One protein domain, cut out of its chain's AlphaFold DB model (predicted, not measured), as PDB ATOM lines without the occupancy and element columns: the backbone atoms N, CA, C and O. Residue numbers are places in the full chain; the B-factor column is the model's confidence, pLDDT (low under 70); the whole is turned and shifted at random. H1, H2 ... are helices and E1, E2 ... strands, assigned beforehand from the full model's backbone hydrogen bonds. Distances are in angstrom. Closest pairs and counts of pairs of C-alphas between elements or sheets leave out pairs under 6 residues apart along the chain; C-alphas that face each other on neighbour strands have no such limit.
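Overview. This is residues 5 to 49 and 218 to 228 of the 257 residues of the protein "XdhC family protein" of Kofleriaceae bacterium (UniProt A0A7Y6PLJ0). A two-stranded hairpin, E1 and E2, has one long helix, H1, running lengthwise over one face; a separate low-confidence piece ending in the short helix H2 lies near H1. The printed part has 56 residues, with H1, E1, E2 and H2 in chain order, the sheet antiparallel and the class mixed. It is compact, with a radius of gyration of the C-alphas of 11.5 A and spans of 34 by 27 by 17 A.

Along the chain. E1 is residues 30 to 36, 19.3 A long; E2 is 39 to 45, 19.1 A. H1, residues 10 to 26, runs 24.4 A from C-alpha 10 at (190.516, 152.396, 247.171). H2, residues 224 to 228, ends at C-alpha 228 (188.157, 149.937, 230.791).

Arrangement. In the hairpin E1 and E2, antiparallel at 157 degrees, N 32 and O 43 are within hydrogen-bond range at 2.8 A. The closest C-alphas of H1 and E2, Ala 20 and Ile 45, are 6.3 A apart. H1 and H2 are near each other, with 5 pairs of C-alphas within 10 A. Every O i to N i+4 pair is within range in H1; in H2 0 of 1 is, and 0 of 2 O i to N i+3 pairs.

Size, cuts and confidence. Residues 50 to 217 are not printed; C-alphas 49 and 218 are 22.7 A apart. Residues 5 to 8 and 218 to 228 have pLDDT under 70.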
ATOM      1  N   PHE A   5     198.598 150.959 255.884       44.06
ATOM      2  CA  PHE A   5     197.301 150.458 255.434       44.06
ATOM      3  C   PHE A   5     196.157 151.483 255.474       44.06
ATOM      4  O   PHE A   5     195.264 151.380 254.639       44.06
ATOM      5  N   GLU A   6     196.174 152.479 256.368       46.56
ATOM      6  CA  GLU A   6     195.083 153.475 256.450       46.56
ATOM      7  C   GLU A   6     195.113 154.518 255.316       46.56
ATOM      8  O   GLU A   6     194.208 155.341 255.209       46.56
ATOM      9  N   SER A   7     196.120 154.477 254.433       54.00
ATOM     10  CA  SER A   7     196.260 155.427 253.319       54.00
ATOM     11  C   SER A   7     196.359 154.795 251.927       54.00
ATOM     12  O   SER A   7     196.710 155.485 250.969       54.00
ATOM     13  N   ILE A   8     196.055 153.498 251.800       62.25
ATOM     14  CA  ILE A   8     195.962 152.838 250.493       62.25
ATOM     15  C   ILE A   8     194.659 153.298 249.834       62.25
ATOM     16  O   ILE A   8     193.577 152.970 250.310       62.25
ATOM     17  N   ASP A   9     194.785 154.068 248.754       72.31
ATOM     18  CA  ASP A   9     193.676 154.504 247.901       72.31
ATOM     19  C   ASP A   9     192.793 153.299 247.506       72.31
ATOM     20  O   ASP A   9     193.309 152.229 247.163       72.31
ATOM     21  N   ASP A  10     191.468 153.451 247.541       72.75
ATOM     22  CA  ASP A  10     190.516 152.396 247.171       72.75
ATOM     23  C   ASP A  10     190.798 151.845 245.763       72.75
ATOM     24  O   ASP A  10     190.653 150.645 245.508       72.75
ATOM     25  N   ILE A  11     191.292 152.697 244.860       71.50
ATOM     26  CA  ILE A  11     191.702 152.308 243.506       71.50
ATOM     27  C   ILE A  11     192.909 151.362 243.544       71.50
ATOM     28  O   ILE A  11     192.940 150.347 242.841       71.50
ATOM     29  N   LEU A  12     193.893 151.662 244.396       78.56
ATOM     30  CA  LEU A  12     195.086 150.839 244.574       78.56
ATOM     31  C   LEU A  12     194.717 149.469 245.156       78.56
ATOM     32  O   LEU A  12     195.196 148.438 244.682       78.56
ATOM     33  N   ARG A  13     193.786 149.442 246.114       81.94
ATOM     34  CA  ARG A  13     193.256 148.200 246.684       81.94
ATOM     35  C   ARG A  13     192.579 147.322 245.626       81.94
ATOM     36  O   ARG A  13     192.808 146.113 245.613       81.94
ATOM     37  N   ILE A  14     191.775 147.900 244.730       84.12
ATOM     38  CA  ILE A  14     191.116 147.150 243.646       84.12
ATOM     39  C   ILE A  14     192.155 146.519 242.710       84.12
ATOM     40  O   ILE A  14     192.053 145.329 242.401       84.12
ATOM     41  N   ALA A  15     193.178 147.281 242.308       86.06
ATOM     42  CA  ALA A  15     194.253 146.780 241.454       86.06
ATOM     43  C   ALA A  15     195.030 145.633 242.125       86.06
ATOM     44  O   ALA A  15     195.235 144.587 241.509       86.06
ATOM     45  N   MET A  16     195.370 145.779 243.411       87.44
ATOM     46  CA  MET A  16     196.049 144.737 244.189       87.44
ATOM     47  C   MET A  16     195.233 143.447 244.287       87.44
ATOM     48  O   MET A  16     195.788 142.358 244.149       87.44
ATOM     49  N   VAL A  17     193.916 143.542 244.498       88.69
ATOM     50  CA  VAL A  17     193.035 142.364 244.545       88.69
ATOM     51  C   VAL A  17     192.953 141.676 243.180       88.69
ATOM     52  O   VAL A  17     192.948 140.446 243.122       88.69
ATOM     53  N   ALA A  18     192.906 142.435 242.083       88.31
ATOM     54  CA  ALA A  18     192.903 141.867 240.737       88.31
ATOM     55  C   ALA A  18     194.211 141.112 240.439       88.31
ATOM     56  O   ALA A  18     194.170 139.956 240.010       88.31
ATOM     57  N   ASP A  19     195.360 141.720 240.747       90.31
ATOM     58  CA  ASP A  19     196.671 141.083 240.588       90.31
ATOM     59  C   ASP A  19     196.843 139.875 241.522       90.31
ATOM     60  O   ASP A  19     197.406 138.862 241.107       90.31
ATOM     61  N   ALA A  20     196.308 139.921 242.747       89.19
ATOM     62  CA  ALA A  20     196.319 138.781 243.666       89.19
ATOM     63  C   ALA A  20     195.505 137.600 243.122       89.19
ATOM     64  O   ALA A  20     195.980 136.465 243.138       89.19
ATOM     65  N   LYS A  21     194.316 137.854 242.563       87.50
ATOM     66  CA  LYS A  21     193.508 136.814 241.903       87.50
ATOM     67  C   LYS A  21     194.230 136.216 240.697       87.50
ATOM     68  O   LYS A  21     194.226 134.997 240.529       87.50
ATOM     69  N   ALA A  22     194.888 137.046 239.888       87.75
ATOM     70  CA  ALA A  22     195.697 136.575 238.767       87.75
ATOM     71  C   ALA A  22     196.902 135.740 239.240       87.75
ATOM     72  O   ALA A  22     197.185 134.684 238.667       87.75
ATOM     73  N   ALA A  23     197.573 136.162 240.316       87.88
ATOM     74  CA  ALA A  23     198.678 135.433 240.929       87.88
ATOM     75  C   ALA A  23     198.216 134.057 241.436       87.88
ATOM     76  O   ALA A  23     198.804 133.049 241.046       87.88
ATOM     77  N   ILE A  24     197.107 133.987 242.183       86.50
ATOM     78  CA  ILE A  24     196.506 132.728 242.660       86.50
ATOM     79  C   ILE A  24     196.155 131.804 241.486       86.50
ATOM     80  O   ILE A  24     196.532 130.633 241.496       86.50
ATOM     81  N   ALA A  25     195.504 132.327 240.441       82.81
ATOM     82  CA  ALA A  25     195.149 131.546 239.254       82.81
ATOM     83  C   ALA A  25     196.384 131.006 238.506       82.81
ATOM     84  O   ALA A  25     196.356 129.904 237.948       82.81
ATOM     85  N   SER A  26     197.483 131.765 238.502       82.56
ATOM     86  CA  SER A  26     198.751 131.340 237.903       82.56
ATOM     87  C   SER A  26     199.551 130.374 238.788       82.56
ATOM     88  O   SER A  26     200.294 129.547 238.261       82.56
ATOM     89  N   GLY A  27     199.383 130.456 240.112       83.56
ATOM     90  CA  GLY A  27     200.215 129.778 241.105       83.56
ATOM     91  C   GLY A  27     201.604 130.403 241.304       83.56
ATOM     92  O   GLY A  27     202.423 129.817 242.012       83.56
ATOM     93  N   GLU A  28     201.897 131.545 240.672       85.00
ATOM     94  CA  GLU A  28     203.182 132.249 240.762       85.00
ATOM     95  C   GLU A  28     203.081 133.451 241.712       85.00
ATOM     96  O   GLU A  28     202.232 134.325 241.534       85.00
ATOM     97  N   SER A  29     203.992 133.535 242.686       87.75
ATOM     98  CA  SER A  29     204.211 134.764 243.459       87.75
ATOM     99  C   SER A  29     204.831 135.838 242.569       87.75
ATOM    100  O   SER A  29     205.724 135.553 241.764       87.75
ATOM    101  N   VAL A  30     204.394 137.084 242.725       89.25
ATOM    102  CA  VAL A  30     204.797 138.181 241.843       89.25
ATOM    103  C   VAL A  30     205.123 139.446 242.619       89.25
ATOM    104  O   VAL A  30     204.488 139.768 243.615       89.25
ATOM    105  N   MET A  31     206.102 140.200 242.125       90.12
ATOM    106  CA  MET A  31     206.297 141.592 242.522       90.12
ATOM    107  C   MET A  31     205.481 142.486 241.581       90.12
ATOM    108  O   MET A  31     205.405 142.215 240.374       90.12
ATOM    109  N   ARG A  32     204.859 143.530 242.119       86.56
ATOM    110  CA  ARG A  32     204.114 144.546 241.375       86.56
ATOM    111  C   ARG A  32     204.449 145.919 241.925       86.56
ATOM    112  O   ARG A  32     204.490 146.097 243.134       86.56
ATOM    113  N   THR A  33     204.651 146.875 241.032       87.12
ATOM    114  CA  THR A  33     204.822 148.281 241.395       87.12
ATOM    115  C   THR A  33     203.536 149.007 241.055       87.12
ATOM    116  O   THR A  33     203.076 148.949 239.913       87.12
ATOM    117  N   TYR A  34     202.972 149.708 242.027       84.56
ATOM    118  CA  TYR A  34     201.780 150.512 241.835       84.56
ATOM    119  C   TYR A  34     202.100 151.985 242.024       84.56
ATOM    120  O   TYR A  34     202.776 152.365 242.974       84.56
ATOM    121  N   ASN A  35     201.586 152.826 241.132       82.62
ATOM    122  CA  ASN A  35     201.789 154.268 241.187       82.62
ATOM    123  C   ASN A  35     200.537 154.949 241.736       82.62
ATOM    124  O   ASN A  35     199.430 154.633 241.318       82.62
ATOM    125  N   SER A  36     200.717 155.906 242.637       74.12
ATOM    126  CA  SER A  36     199.659 156.763 243.174       74.12
ATOM    127  C   SER A  36     200.085 158.228 243.092       74.12
ATOM    128  O   SER A  36     201.257 158.531 242.860       74.12
ATOM    129  N   GLU A  37     199.161 159.153 243.360       72.44
ATOM    130  CA  GLU A  37     199.485 160.585 243.474       72.44
ATOM    131  C   GLU A  37     200.531 160.884 244.566       72.44
ATOM    132  O   GLU A  37     201.180 161.926 244.539       72.44
ATOM    133  N   ARG A  38     200.727 159.959 245.517       72.94
ATOM    134  CA  ARG A  38     201.680 160.080 246.630       72.94
ATOM    135  C   ARG A  38     203.029 159.405 246.361       72.94
ATOM    136  O   ARG A  38     203.901 159.452 247.224       72.94
ATOM    137  N   GLY A  39     203.209 158.790 245.190       78.38
ATOM    138  CA  GLY A  39     204.416 158.048 244.816       78.38
ATOM    139  C   GLY A  39     204.139 156.598 244.421       78.38
ATOM    140  O   GLY A  39     202.985 156.175 244.306       78.38
ATOM    141  N   SER A  40     205.210 155.842 244.189       81.56
ATOM    142  CA  SER A  40     205.165 154.425 243.821       81.56
ATOM    143  C   SER A  40     205.348 153.517 245.037       81.56
ATOM    144  O   SER A  40     206.186 153.800 245.891       81.56
ATOM    145  N   VAL A  41     204.621 152.404 245.080       83.19
ATOM    146  CA  VAL A  41     204.752 151.363 246.103       83.19
ATOM    147  C   VAL A  41     205.012 150.022 245.431       83.19
ATOM    148  O   VAL A  41     204.242 149.597 244.568       83.19
ATOM    149  N   ASP A  42     206.075 149.348 245.857       84.88
ATOM    150  CA  ASP A  42     206.344 147.961 245.492       84.88
ATOM    151  C   ASP A  42     205.610 147.016 246.449       84.88
ATOM    152  O   ASP A  42     205.670 147.141 247.671       84.88
ATOM    153  N   VAL A  43     204.897 146.054 245.876       85.25
ATOM    154  CA  VAL A  43     204.089 145.070 246.589       85.25
ATOM    155  C   VAL A  43     204.501 143.690 246.120       85.25
ATOM    156  O   VAL A  43     204.437 143.364 244.930       85.25
ATOM    157  N   PHE A  44     204.866 142.849 247.080       88.12
ATOM    158  CA  PHE A  44     205.068 141.436 246.839       88.12
ATOM    159  C   PHE A  44     203.780 140.675 247.144       88.12
ATOM    160  O   PHE A  44     203.276 140.698 248.263       88.12
ATOM    161  N   ILE A  45     203.245 140.003 246.132       87.94
ATOM    162  CA  ILE A  45     202.096 139.114 246.258       87.94
ATOM    163  C   ILE A  45     202.643 137.698 246.360       87.94
ATOM    164  O   ILE A  45     203.128 137.133 245.374       87.94
ATOM    165  N   GLU A  46     202.575 137.133 247.560       91.12
ATOM    166  CA  GLU A  46     202.966 135.755 247.817       91.12
ATOM    167  C   GLU A  46     201.775 134.812 247.620       91.12
ATOM    168  O   GLU A  46     200.709 135.001 248.202       91.12
ATOM    169  N   VAL A  47     201.954 133.781 246.790       87.38
ATOM    170  CA  VAL A  47     200.947 132.741 246.571       87.38
ATOM    171  C   VAL A  47     201.318 131.506 247.386       87.38
ATOM    172  O   VAL A  47     202.301 130.823 247.097       87.38
ATOM    173  N   ILE A  48     200.489 131.189 248.380       87.50
ATOM    174  CA  ILE A  48     200.629 129.992 249.210       87.50
ATOM    175  C   ILE A  48     199.599 128.965 248.739       87.50
ATOM    176  O   ILE A  48     198.396 129.152 248.900       87.50
ATOM    177  N   LEU A  49     200.071 127.877 248.128       85.62
ATOM    178  CA  LEU A  49     199.210 126.799 247.634       85.62
ATOM    179  C   LEU A  49     199.194 125.621 248.614       85.62
ATOM    180  O   LEU A  49     200.256 125.267 249.137       85.62
ATOM    181  N   PRO A 218     205.894 142.842 234.744       40.16
ATOM    182  CA  PRO A 218     205.356 143.589 233.622       40.16
ATOM    183  C   PRO A 218     204.874 144.936 234.173       40.16
ATOM    184  O   PRO A 218     204.035 144.977 235.072       40.16
ATOM    185  N   ALA A 219     205.447 146.033 233.681       40.06
ATOM    186  CA  ALA A 219     204.935 147.361 233.974       40.06
ATOM    187  C   ALA A 219     203.526 147.446 233.375       40.06
ATOM    188  O   ALA A 219     203.372 147.375 232.154       40.06
ATOM    189  N   MET A 220     202.497 147.540 234.217       44.31
ATOM    190  CA  MET A 220     201.151 147.820 233.724       44.31
ATOM    191  C   MET A 220     201.080 149.275 233.237       44.31
ATOM    192  O   MET A 220     201.678 150.159 233.864       44.31
ATOM    193  N   PRO A 221     200.364 149.550 232.132       37.00
ATOM    194  CA  PRO A 221     200.096 150.915 231.706       37.00
ATOM    195  C   PRO A 221     199.213 151.638 232.737       37.00
ATOM    196  O   PRO A 221     198.598 151.014 233.602       37.00
ATOM    197  N   LEU A 222     199.194 152.972 232.650       41.28
ATOM    198  CA  LEU A 222     198.502 153.890 233.561       41.28
ATOM    199  C   LEU A 222     197.102 153.385 233.975       41.28
ATOM    200  O   LEU A 222     196.326 152.951 233.125       41.28
ATOM    201  N   ILE A 223     196.773 153.545 235.264       44.56
ATOM    202  CA  ILE A 223     195.541 153.117 235.969       44.56
ATOM    203  C   ILE A 223     194.237 153.308 235.167       44.56
ATOM    204  O   ILE A 223     193.320 152.500 235.295       44.56
ATOM    205  N   ALA A 224     194.162 154.313 234.292       38.22
ATOM    206  CA  ALA A 224     193.008 154.556 233.427       38.22
ATOM    207  C   ALA A 224     192.644 153.369 232.504       38.22
ATOM    208  O   ALA A 224     191.465 153.142 232.258       38.22
ATOM    209  N   GLN A 225     193.619 152.577 232.035       35.09
ATOM    210  CA  GLN A 225     193.364 151.469 231.098       35.09
ATOM    211  C   GLN A 225     192.874 150.180 231.781       35.09
ATOM    212  O   GLN A 225     192.210 149.362 231.148       35.09
ATOM    213  N   ALA A 226     193.160 149.990 233.074       38.19
ATOM    214  CA  ALA A 226     192.713 148.811 233.823       38.19
ATOM    215  C   ALA A 226     191.208 148.854 234.148       38.19
ATOM    216  O   ALA A 226     190.573 147.807 234.265       38.19
ATOM    217  N   VAL A 227     190.629 150.055 234.253       37.97
ATOM    218  CA  VAL A 227     189.192 150.247 234.513       37.97
ATOM    219  C   VAL A 227     188.352 149.946 233.262       37.97
ATOM    220  O   VAL A 227     187.262 149.395 233.384       37.97
ATOM    221  N   GLU A 228     188.868 150.210 232.056       33.28
ATOM    222  CA  GLU A 228     188.157 149.937 230.791       33.28
ATOM    223  C   GLU A 228     188.071 148.443 230.430       33.28
ATOM    224  O   GLU A 228     187.149 148.035 229.727       33.28
TER     225      GLU A 228